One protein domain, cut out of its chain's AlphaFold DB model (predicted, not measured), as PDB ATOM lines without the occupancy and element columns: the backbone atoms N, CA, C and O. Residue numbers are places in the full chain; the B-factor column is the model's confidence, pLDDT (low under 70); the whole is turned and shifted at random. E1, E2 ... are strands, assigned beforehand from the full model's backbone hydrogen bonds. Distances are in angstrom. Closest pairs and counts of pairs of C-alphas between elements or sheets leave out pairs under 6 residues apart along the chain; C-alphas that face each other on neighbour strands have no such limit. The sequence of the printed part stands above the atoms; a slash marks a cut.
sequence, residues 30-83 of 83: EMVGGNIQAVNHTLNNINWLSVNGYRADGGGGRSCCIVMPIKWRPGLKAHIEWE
ATOM      1  N   GLU A  30       1.244  38.943  18.557       89.12
ATOM      2  CA  GLU A  30       0.296  39.807  19.266       89.12
ATOM      3  C   GLU A  30       0.456  39.686  20.793       89.12
ATOM      4  O   GLU A  30       0.500  38.582  21.351       89.12
ATOM      5  N   MET A  31       0.571  40.837  21.458       91.81
ATOM      6  CA  MET A  31       0.766  40.968  22.902       91.81
ATOM      7  C   MET A  31      -0.486  41.570  23.526       91.81
ATOM      8  O   MET A  31      -1.037  42.534  22.999       91.81
ATOM      9  N   VAL A  32      -0.902  41.038  24.671       93.94
ATOM     10  CA  VAL A  32      -2.101  41.484  25.383       93.94
ATOM     11  C   VAL A  32      -1.783  41.761  26.847       93.94
ATOM     12  O   VAL A  32      -0.903  41.135  27.445       93.94
ATOM     13  N   GLY A  33      -2.515  42.717  27.416       94.62
ATOM     14  CA  GLY A  33      -2.552  42.938  28.856       94.62
ATOM     15  C   GLY A  33      -3.466  41.916  29.532       94.62
ATOM     16  O   GLY A  33      -4.527  41.596  28.997       94.62
ATOM     17  N   GLY A  34      -3.089  41.422  30.710       92.94
ATOM     18  CA  GLY A  34      -3.913  40.465  31.449       92.94
ATOM     19  C   GLY A  34      -3.505  40.274  32.906       92.94
ATOM     20  O   GLY A  34      -2.764  41.071  33.489       92.94
ATOM     21  N   ASN A  35      -4.003  39.190  33.496       92.62
ATOM     22  CA  ASN A  35      -3.674  38.752  34.846       92.62
ATOM     23  C   ASN A  35      -3.190  37.300  34.845       92.62
ATOM     24  O   ASN A  35      -3.712  36.455  34.123       92.62
ATOM     25  N   ILE A  36      -2.222  37.011  35.707       93.00
ATOM     26  CA  ILE A  36      -1.854  35.646  36.081       93.00
ATOM     27  C   ILE A  36      -2.637  35.301  37.337       93.00
ATOM     28  O   ILE A  36      -2.655  36.090  38.284       93.00
ATOM     29  N   GLN A  37      -3.260  34.130  37.353       92.75
ATOM     30  CA  GLN A  37      -3.920  33.577  38.526       92.75
ATOM     31  C   GLN A  37      -3.387  32.171  38.774       92.75
ATOM     32  O   GLN A  37      -3.403  31.334  37.871       92.75
ATOM     33  N   ALA A  38      -2.893  31.931  39.982       92.81
ATOM     34  CA  ALA A  38      -2.488  30.601  40.399       92.81
ATOM     35  C   ALA A  38      -3.720  29.805  40.844       92.81
ATOM     36  O   ALA A  38      -4.576  30.322  41.561       92.81
ATOM     37  N   VAL A  39      -3.798  28.545  40.423       91.19
ATOM     38  CA  VAL A  39      -4.800  27.585  40.896       91.19
ATOM     39  C   VAL A  39      -4.065  26.297  41.238       91.19
ATOM     40  O   VAL A  39      -3.505  25.643  40.357       91.19
ATOM     41  N   ASN A  40      -4.029  25.950  42.524       90.50
ATOM     42  CA  ASN A  40      -3.361  24.744  42.995       90.50
ATOM     43  C   ASN A  40      -4.341  23.559  42.999       90.50
ATOM     44  O   ASN A  40      -5.285  23.530  43.783       90.50
ATOM     45  N   HIS A  41      -4.101  22.581  42.121       90.25
ATOM     46  CA  HIS A  41      -4.859  21.323  42.041       90.25
ATOM     47  C   HIS A  41      -4.127  20.134  42.686       90.25
ATOM     48  O   HIS A  41      -4.462  18.980  42.423       90.25
ATOM     49  N   THR A  42      -3.100  20.392  43.493       88.00
ATOM     50  CA  THR A  42      -2.325  19.356  44.186       88.00
ATOM     51  C   THR A  42      -2.644  19.335  45.680       88.00
ATOM     52  O   THR A  42      -3.277  20.249  46.202       88.00
ATOM     53  N   LEU A  43      -2.218  18.277  46.378       90.62
ATOM     54  CA  LEU A  43      -2.354  18.178  47.838       90.62
ATOM     55  C   LEU A  43      -1.267  18.957  48.593       90.62
ATOM     56  O   LEU A  43      -1.416  19.215  49.783       90.62
ATOM     57  N   ASN A  44      -0.179  19.312  47.909       90.94
ATOM     58  CA  ASN A  44       0.959  20.009  48.494       90.94
ATOM     59  C   ASN A  44       0.828  21.514  48.267       90.94
ATOM     60  O   ASN A  44       0.250  21.962  47.273       90.94
ATOM     61  N   ASN A  45       1.396  22.307  49.171       90.75
ATOM     62  CA  ASN A  45       1.418  23.749  48.992       90.75
ATOM     63  C   ASN A  45       2.389  24.147  47.871       90.75
ATOM     64  O   ASN A  45       3.517  23.664  47.827       90.75
ATOM     65  N   ILE A  46       1.951  25.049  46.992       93.25
ATOM     66  CA  ILE A  46       2.836  25.740  46.050       93.25
ATOM     67  C   ILE A  46       3.147  27.092  46.663       93.25
ATOM     68  O   ILE A  46       2.231  27.872  46.923       93.25
ATOM     69  N   ASN A  47       4.426  27.394  46.838       93.75
ATOM     70  CA  ASN A  47       4.835  28.648  47.453       93.75
ATOM     71  C   ASN A  47       4.687  29.773  46.428       93.75
ATOM     72  O   ASN A  47       4.019  30.776  46.678       93.75
ATOM     73  N   TRP A  48       5.251  29.583  45.232       94.69
ATOM     74  CA  TRP A  48       5.234  30.617  44.201       94.69
ATOM     75  C   TRP A  48       5.065  30.063  42.793       94.69
ATOM     76  O   TRP A  48       5.603  29.019  42.433       94.69
ATOM     77  N   LEU A  49       4.366  30.842  41.975       93.88
ATOM     78  CA  LEU A  49       4.284  30.693  40.532       93.88
ATOM     79  C   LEU A  49       4.846  31.959  39.884       93.88
ATOM     80  O   LEU A  49       4.491  33.075  40.262       93.88
ATOM     81  N   SER A  50       5.700  31.808  38.879       94.69
ATOM     82  CA  SER A  50       6.149  32.924  38.055       94.69
ATOM     83  C   SER A  50       6.122  32.587  36.576       94.69
ATOM     84  O   SER A  50       6.553  31.511  36.180       94.69
ATOM     85  N   VAL A  51       5.653  33.515  35.745       95.12
ATOM     86  CA  VAL A  51       5.727  33.398  34.287       95.12
ATOM     87  C   VAL A  51       6.506  34.586  33.754       95.12
ATOM     88  O   VAL A  51       6.088  35.728  33.931       95.12
ATOM     89  N   ASN A  52       7.655  34.319  33.129       93.94
ATOM     90  CA  ASN A  52       8.533  35.344  32.552       93.94
ATOM     91  C   ASN A  52       8.795  36.558  33.475       93.94
ATOM     92  O   ASN A  52       8.841  37.695  33.014       93.94
ATOM     93  N   GLY A  53       8.970  36.320  34.780       92.88
ATOM     94  CA  GLY A  53       9.290  37.357  35.771       92.88
ATOM     95  C   GLY A  53       8.086  37.962  36.500       92.88
ATOM     96  O   GLY A  53       8.268  38.574  37.547       92.88
ATOM     97  N   TYR A  54       6.857  37.738  36.031       95.38
ATOM     98  CA  TYR A  54       5.653  38.097  36.787       95.38
ATOM     99  C   TYR A  54       5.361  37.010  37.815       95.38
ATOM    100  O   TYR A  54       5.323  35.837  37.447       95.38
ATOM    101  N   ARG A  55       5.191  37.367  39.090       94.75
ATOM    102  CA  ARG A  55       5.109  36.411  40.206       94.75
ATOM    103  C   ARG A  55       3.760  36.496  40.911       94.75
ATOM    104  O   ARG A  55       3.237  37.585  41.118       94.75
ATOM    105  N   ALA A  56       3.221  35.348  41.292       95.19
ATOM    106  CA  ALA A  56       2.004  35.203  42.074       95.19
ATOM    107  C   ALA A  56       2.220  34.135  43.154       95.19
ATOM    108  O   ALA A  56       2.968  33.178  42.948       95.19
ATOM    109  N   ASP A  57       1.562  34.306  44.297       94.19
ATOM    110  CA  ASP A  57       1.481  33.261  45.319       94.19
ATOM    111  C   ASP A  57       0.830  31.997  44.731       94.19
ATOM    112  O   ASP A  57      -0.160  32.089  43.998       94.19
ATOM    113  N   GLY A  58       1.415  30.828  44.998       92.00
ATOM    114  CA  GLY A  58       0.990  29.564  44.392       92.00
ATOM    115  C   GLY A  58      -0.333  29.008  44.928       92.00
ATOM    116  O   GLY A  58      -0.985  28.223  44.235       92.00
ATOM    117  N   GLY A  59      -0.766  29.446  46.112       87.50
ATOM    118  CA  GLY A  59      -1.979  29.003  46.801       87.50
ATOM    119  C   GLY A  59      -3.262  29.732  46.385       87.50
ATOM    120  O   GLY A  59      -4.277  29.611  47.065       87.50
ATOM    121  N   GLY A  60      -3.244  30.492  45.286       88.06
ATOM    122  CA  GLY A  60      -4.397  31.282  44.821       88.06
ATOM    123  C   GLY A  60      -4.093  32.755  44.548       88.06
ATOM    124  O   GLY A  60      -5.006  33.553  44.305       88.06
ATOM    125  N   GLY A  61      -2.818  33.141  44.600       92.62
ATOM    126  CA  GLY A  61      -2.363  34.486  44.301       92.62
ATOM    127  C   GLY A  61      -2.635  34.925  42.868       92.62
ATOM    128  O   GLY A  61      -2.884  34.135  41.952       92.62
ATOM    129  N   ARG A  62      -2.545  36.241  42.666       94.19
ATOM    130  CA  ARG A  62      -2.703  36.874  41.359       94.19
ATOM    131  C   ARG A  62      -1.666  37.962  41.131       94.19
ATOM    132  O   ARG A  62      -1.361  38.721  42.045       94.19
ATOM    133  N   SER A  63      -1.202  38.068  39.891       94.62
ATOM    134  CA  SER A  63      -0.438  39.215  39.394       94.62
ATOM    135  C   SER A  63      -1.261  39.888  38.310       94.62
ATOM    136  O   SER A  63      -1.566  39.267  37.293       94.62
ATOM    137  N   CYS A  64      -1.652  41.140  38.521       93.12
ATOM    138  CA  CYS A  64      -2.332  41.930  37.498       93.12
ATOM    139  C   CYS A  64      -1.325  42.657  36.599       93.12
ATOM    140  O   CYS A  64      -0.123  42.665  36.870       93.12
ATOM    141  N   CYS A  65      -1.848  43.280  35.540       93.00
ATOM    142  CA  CYS A  65      -1.105  44.199  34.678       93.00
ATOM    143  C   CYS A  65       0.108  43.556  33.992       93.00
ATOM    144  O   CYS A  65       1.112  44.220  33.742       93.00
ATOM    145  N   ILE A  66       0.012  42.263  33.680       93.94
ATOM    146  CA  ILE A  66       1.059  41.559  32.946       93.94
ATOM    147  C   ILE A  66       0.899  41.804  31.448       93.94
ATOM    148  O   ILE A  66      -0.220  41.959  30.961       93.94
ATOM    149  N   VAL A  67       2.008  41.799  30.714       94.06
ATOM    150  CA  VAL A  67       2.004  41.869  29.248       94.06
ATOM    151  C   VAL A  67       2.642  40.601  28.706       94.06
ATOM    152  O   VAL A  67       3.821  40.341  28.954       94.06
ATOM    153  N   MET A  68       1.860  39.805  27.980       92.81
ATOM    154  CA  MET A  68       2.297  38.527  27.420       92.81
ATOM    155  C   MET A  68       1.667  38.262  26.050       92.81
ATOM    156  O   MET A  68       0.686  38.908  25.683       92.81
ATOM    157  N   PRO A  69       2.227  37.322  25.274       92.44
ATOM    158  CA  PRO A  69       1.595  36.835  24.057       92.44
ATOM    159  C   PRO A  69       0.179  36.326  24.302       92.44
ATOM    160  O   PRO A  69      -0.053  35.636  25.294       92.44
ATOM    161  N   ILE A  70      -0.735  36.572  23.361       91.12
ATOM    162  CA  ILE A  70      -2.088  35.995  23.429       91.12
ATOM    163  C   ILE A  70      -2.069  34.457  23.375       91.12
ATOM    164  O   ILE A  70      -2.876  33.794  24.022       91.12
ATOM    165  N   LYS A  71      -1.117  33.882  22.631       90.44
ATOM    166  CA  LYS A  71      -0.884  32.436  22.534       90.44
ATOM    167  C   LYS A  71       0.449  32.076  23.172       90.44
ATOM    168  O   LYS A  71       1.467  32.716  22.902       90.44
ATOM    169  N   TRP A  72       0.466  30.998  23.954       90.12
ATOM    170  CA  TRP A  72       1.715  30.444  24.465       90.12
ATOM    171  C   TRP A  72       2.612  29.978  23.311       90.12
ATOM    172  O   TRP A  72       2.140  29.340  22.370       90.12
ATOM    173  N   ARG A  73       3.911  30.281  23.382       88.50
ATOM    174  CA  ARG A  73       4.888  29.958  22.334       88.50
ATOM    175  C   ARG A  73       6.270  29.652  22.919       88.50
ATOM    176  O   ARG A  73       6.535  30.034  24.064       88.50
ATOM    177  N   PRO A  74       7.163  28.986  22.158       90.69
ATOM    178  CA  PRO A  74       8.528  28.731  22.604       90.69
ATOM    179  C   PRO A  74       9.231  30.012  23.075       90.69
ATOM    180  O   PRO A  74       9.127  31.058  22.439       90.69
ATOM    181  N   GLY A  75       9.937  29.924  24.204       90.38
ATOM    182  CA  GLY A  75      10.620  31.054  24.846       90.38
ATOM    183  C   GLY A  75       9.921  31.591  26.099       90.38
ATOM    184  O   GLY A  75      10.588  32.187  26.944       90.38
ATOM    185  N   LEU A  76       8.621  31.332  26.275       93.06
ATOM    186  CA  LEU A  76       7.937  31.555  27.552       93.06
ATOM    187  C   LEU A  76       8.281  30.435  28.547       93.06
ATOM    188  O   LEU A  76       8.397  29.267  28.166       93.06
ATOM    189  N   LYS A  77       8.447  30.789  29.822       95.38
ATOM    190  CA  LYS A  77       8.799  29.884  30.918       95.38
ATOM    191  C   LYS A  77       7.929  30.168  32.133       95.38
ATOM    192  O   LYS A  77       7.832  31.309  32.586       95.38
ATOM    193  N   ALA A  78       7.342  29.103  32.666       94.06
ATOM    194  CA  ALA A  78       6.727  29.099  33.981       94.06
ATOM    195  C   ALA A  78       7.698  28.459  34.983       94.06
ATOM    196  O   ALA A  78       8.256  27.393  34.720       94.06
ATOM    197  N   HIS A  79       7.895  29.118  36.115       94.88
ATOM    198  CA  HIS A  79       8.685  28.657  37.244       94.88
ATOM    199  C   HIS A  79       7.745  28.431  38.418       94.88
ATOM    200  O   HIS A  79       7.036  29.350  38.824       94.88
ATOM    201  N   ILE A  80       7.736  27.206  38.933       93.38
ATOM    202  CA  ILE A  80       6.958  26.827  40.109       93.38
ATOM    203  C   ILE A  80       7.942  26.495  41.224       93.38
ATOM    204  O   ILE A  80       8.869  25.712  41.014       93.38
ATOM    205  N   GLU A  81       7.734  27.098  42.386       93.75
ATOM    206  CA  GLU A  81       8.539  26.870  43.579       93.75
ATOM    207  C   GLU A  81       7.700  26.157  44.641       93.75
ATOM    208  O   GLU A  81       6.583  26.573  44.963       93.75
ATOM    209  N   TRP A  82       8.283  25.091  45.175       91.88
ATOM    210  CA  TRP A  82       7.768  24.248  46.251       91.88
ATOM    211  C   TRP A  82       8.790  24.252  47.397       91.88
ATOM    212  O   TRP A  82       9.884  24.800  47.233       91.88
ATOM    213  N   GLU A  83       8.440  23.645  48.529       79.56
ATOM    214  CA  GLU A  83       9.410  23.273  49.573       79.56
ATOM    215  C   GLU A  83      10.277  22.076  49.163       79.56
ATOM    216  O   GLU A  83       9.743  21.143  48.516       79.56
TER     217      GLU A  83
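AT A GLANCE: This is residues 30 to 83 of the 83 residues of the protein "Uncharacterized protein DUF3304" of Pseudomonas sp. OV529 (UniProt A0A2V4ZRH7). The antiparallel sheet E3, E2, E5 and the antiparallel pair E1, E4 make a small sandwich, two sheets only partly face to face, closest at E3 and E4. The printed part has 54 residues and five strands, E1 to E5 along the chain; its class is all strand. It is only just compact, close to loose, with radius of gyration of the C-alphas 11.5 A, and spans 36 by 22 by 17 A.

IN THESE COORDINATES: E2 is residues 48 to 51, E3 54 to 57, E5 78 to 81, ending at C-alpha (8.539, 26.870, 43.579). E1, residues 31 to 37, runs 17.9 A from C-alpha (0.766, 40.968, 22.902). E4, residues 62 to 69, 17.8 A long, bends by 81 degrees at residue 65.

HOW THE PARTS SIT: Within hydrogen-bond range are N 56 and O 49 in the hairpin E2 and E3, 2.8 A, N 79 and O 50 between E5 and E2, 2.7 A, and N 32 and O 68 between E1 and E4, 2.8 A. The closest C-alphas of E3 and E4, Ala 56 and Arg 62, are 5.0 A apart. E1 and E5 are apart.

THE WHOLE: The C-alphas farthest apart, Glu 30 and Leu 43, are 35.9 A apart. The printed part has no cut and no long link; no printed residue is under 70.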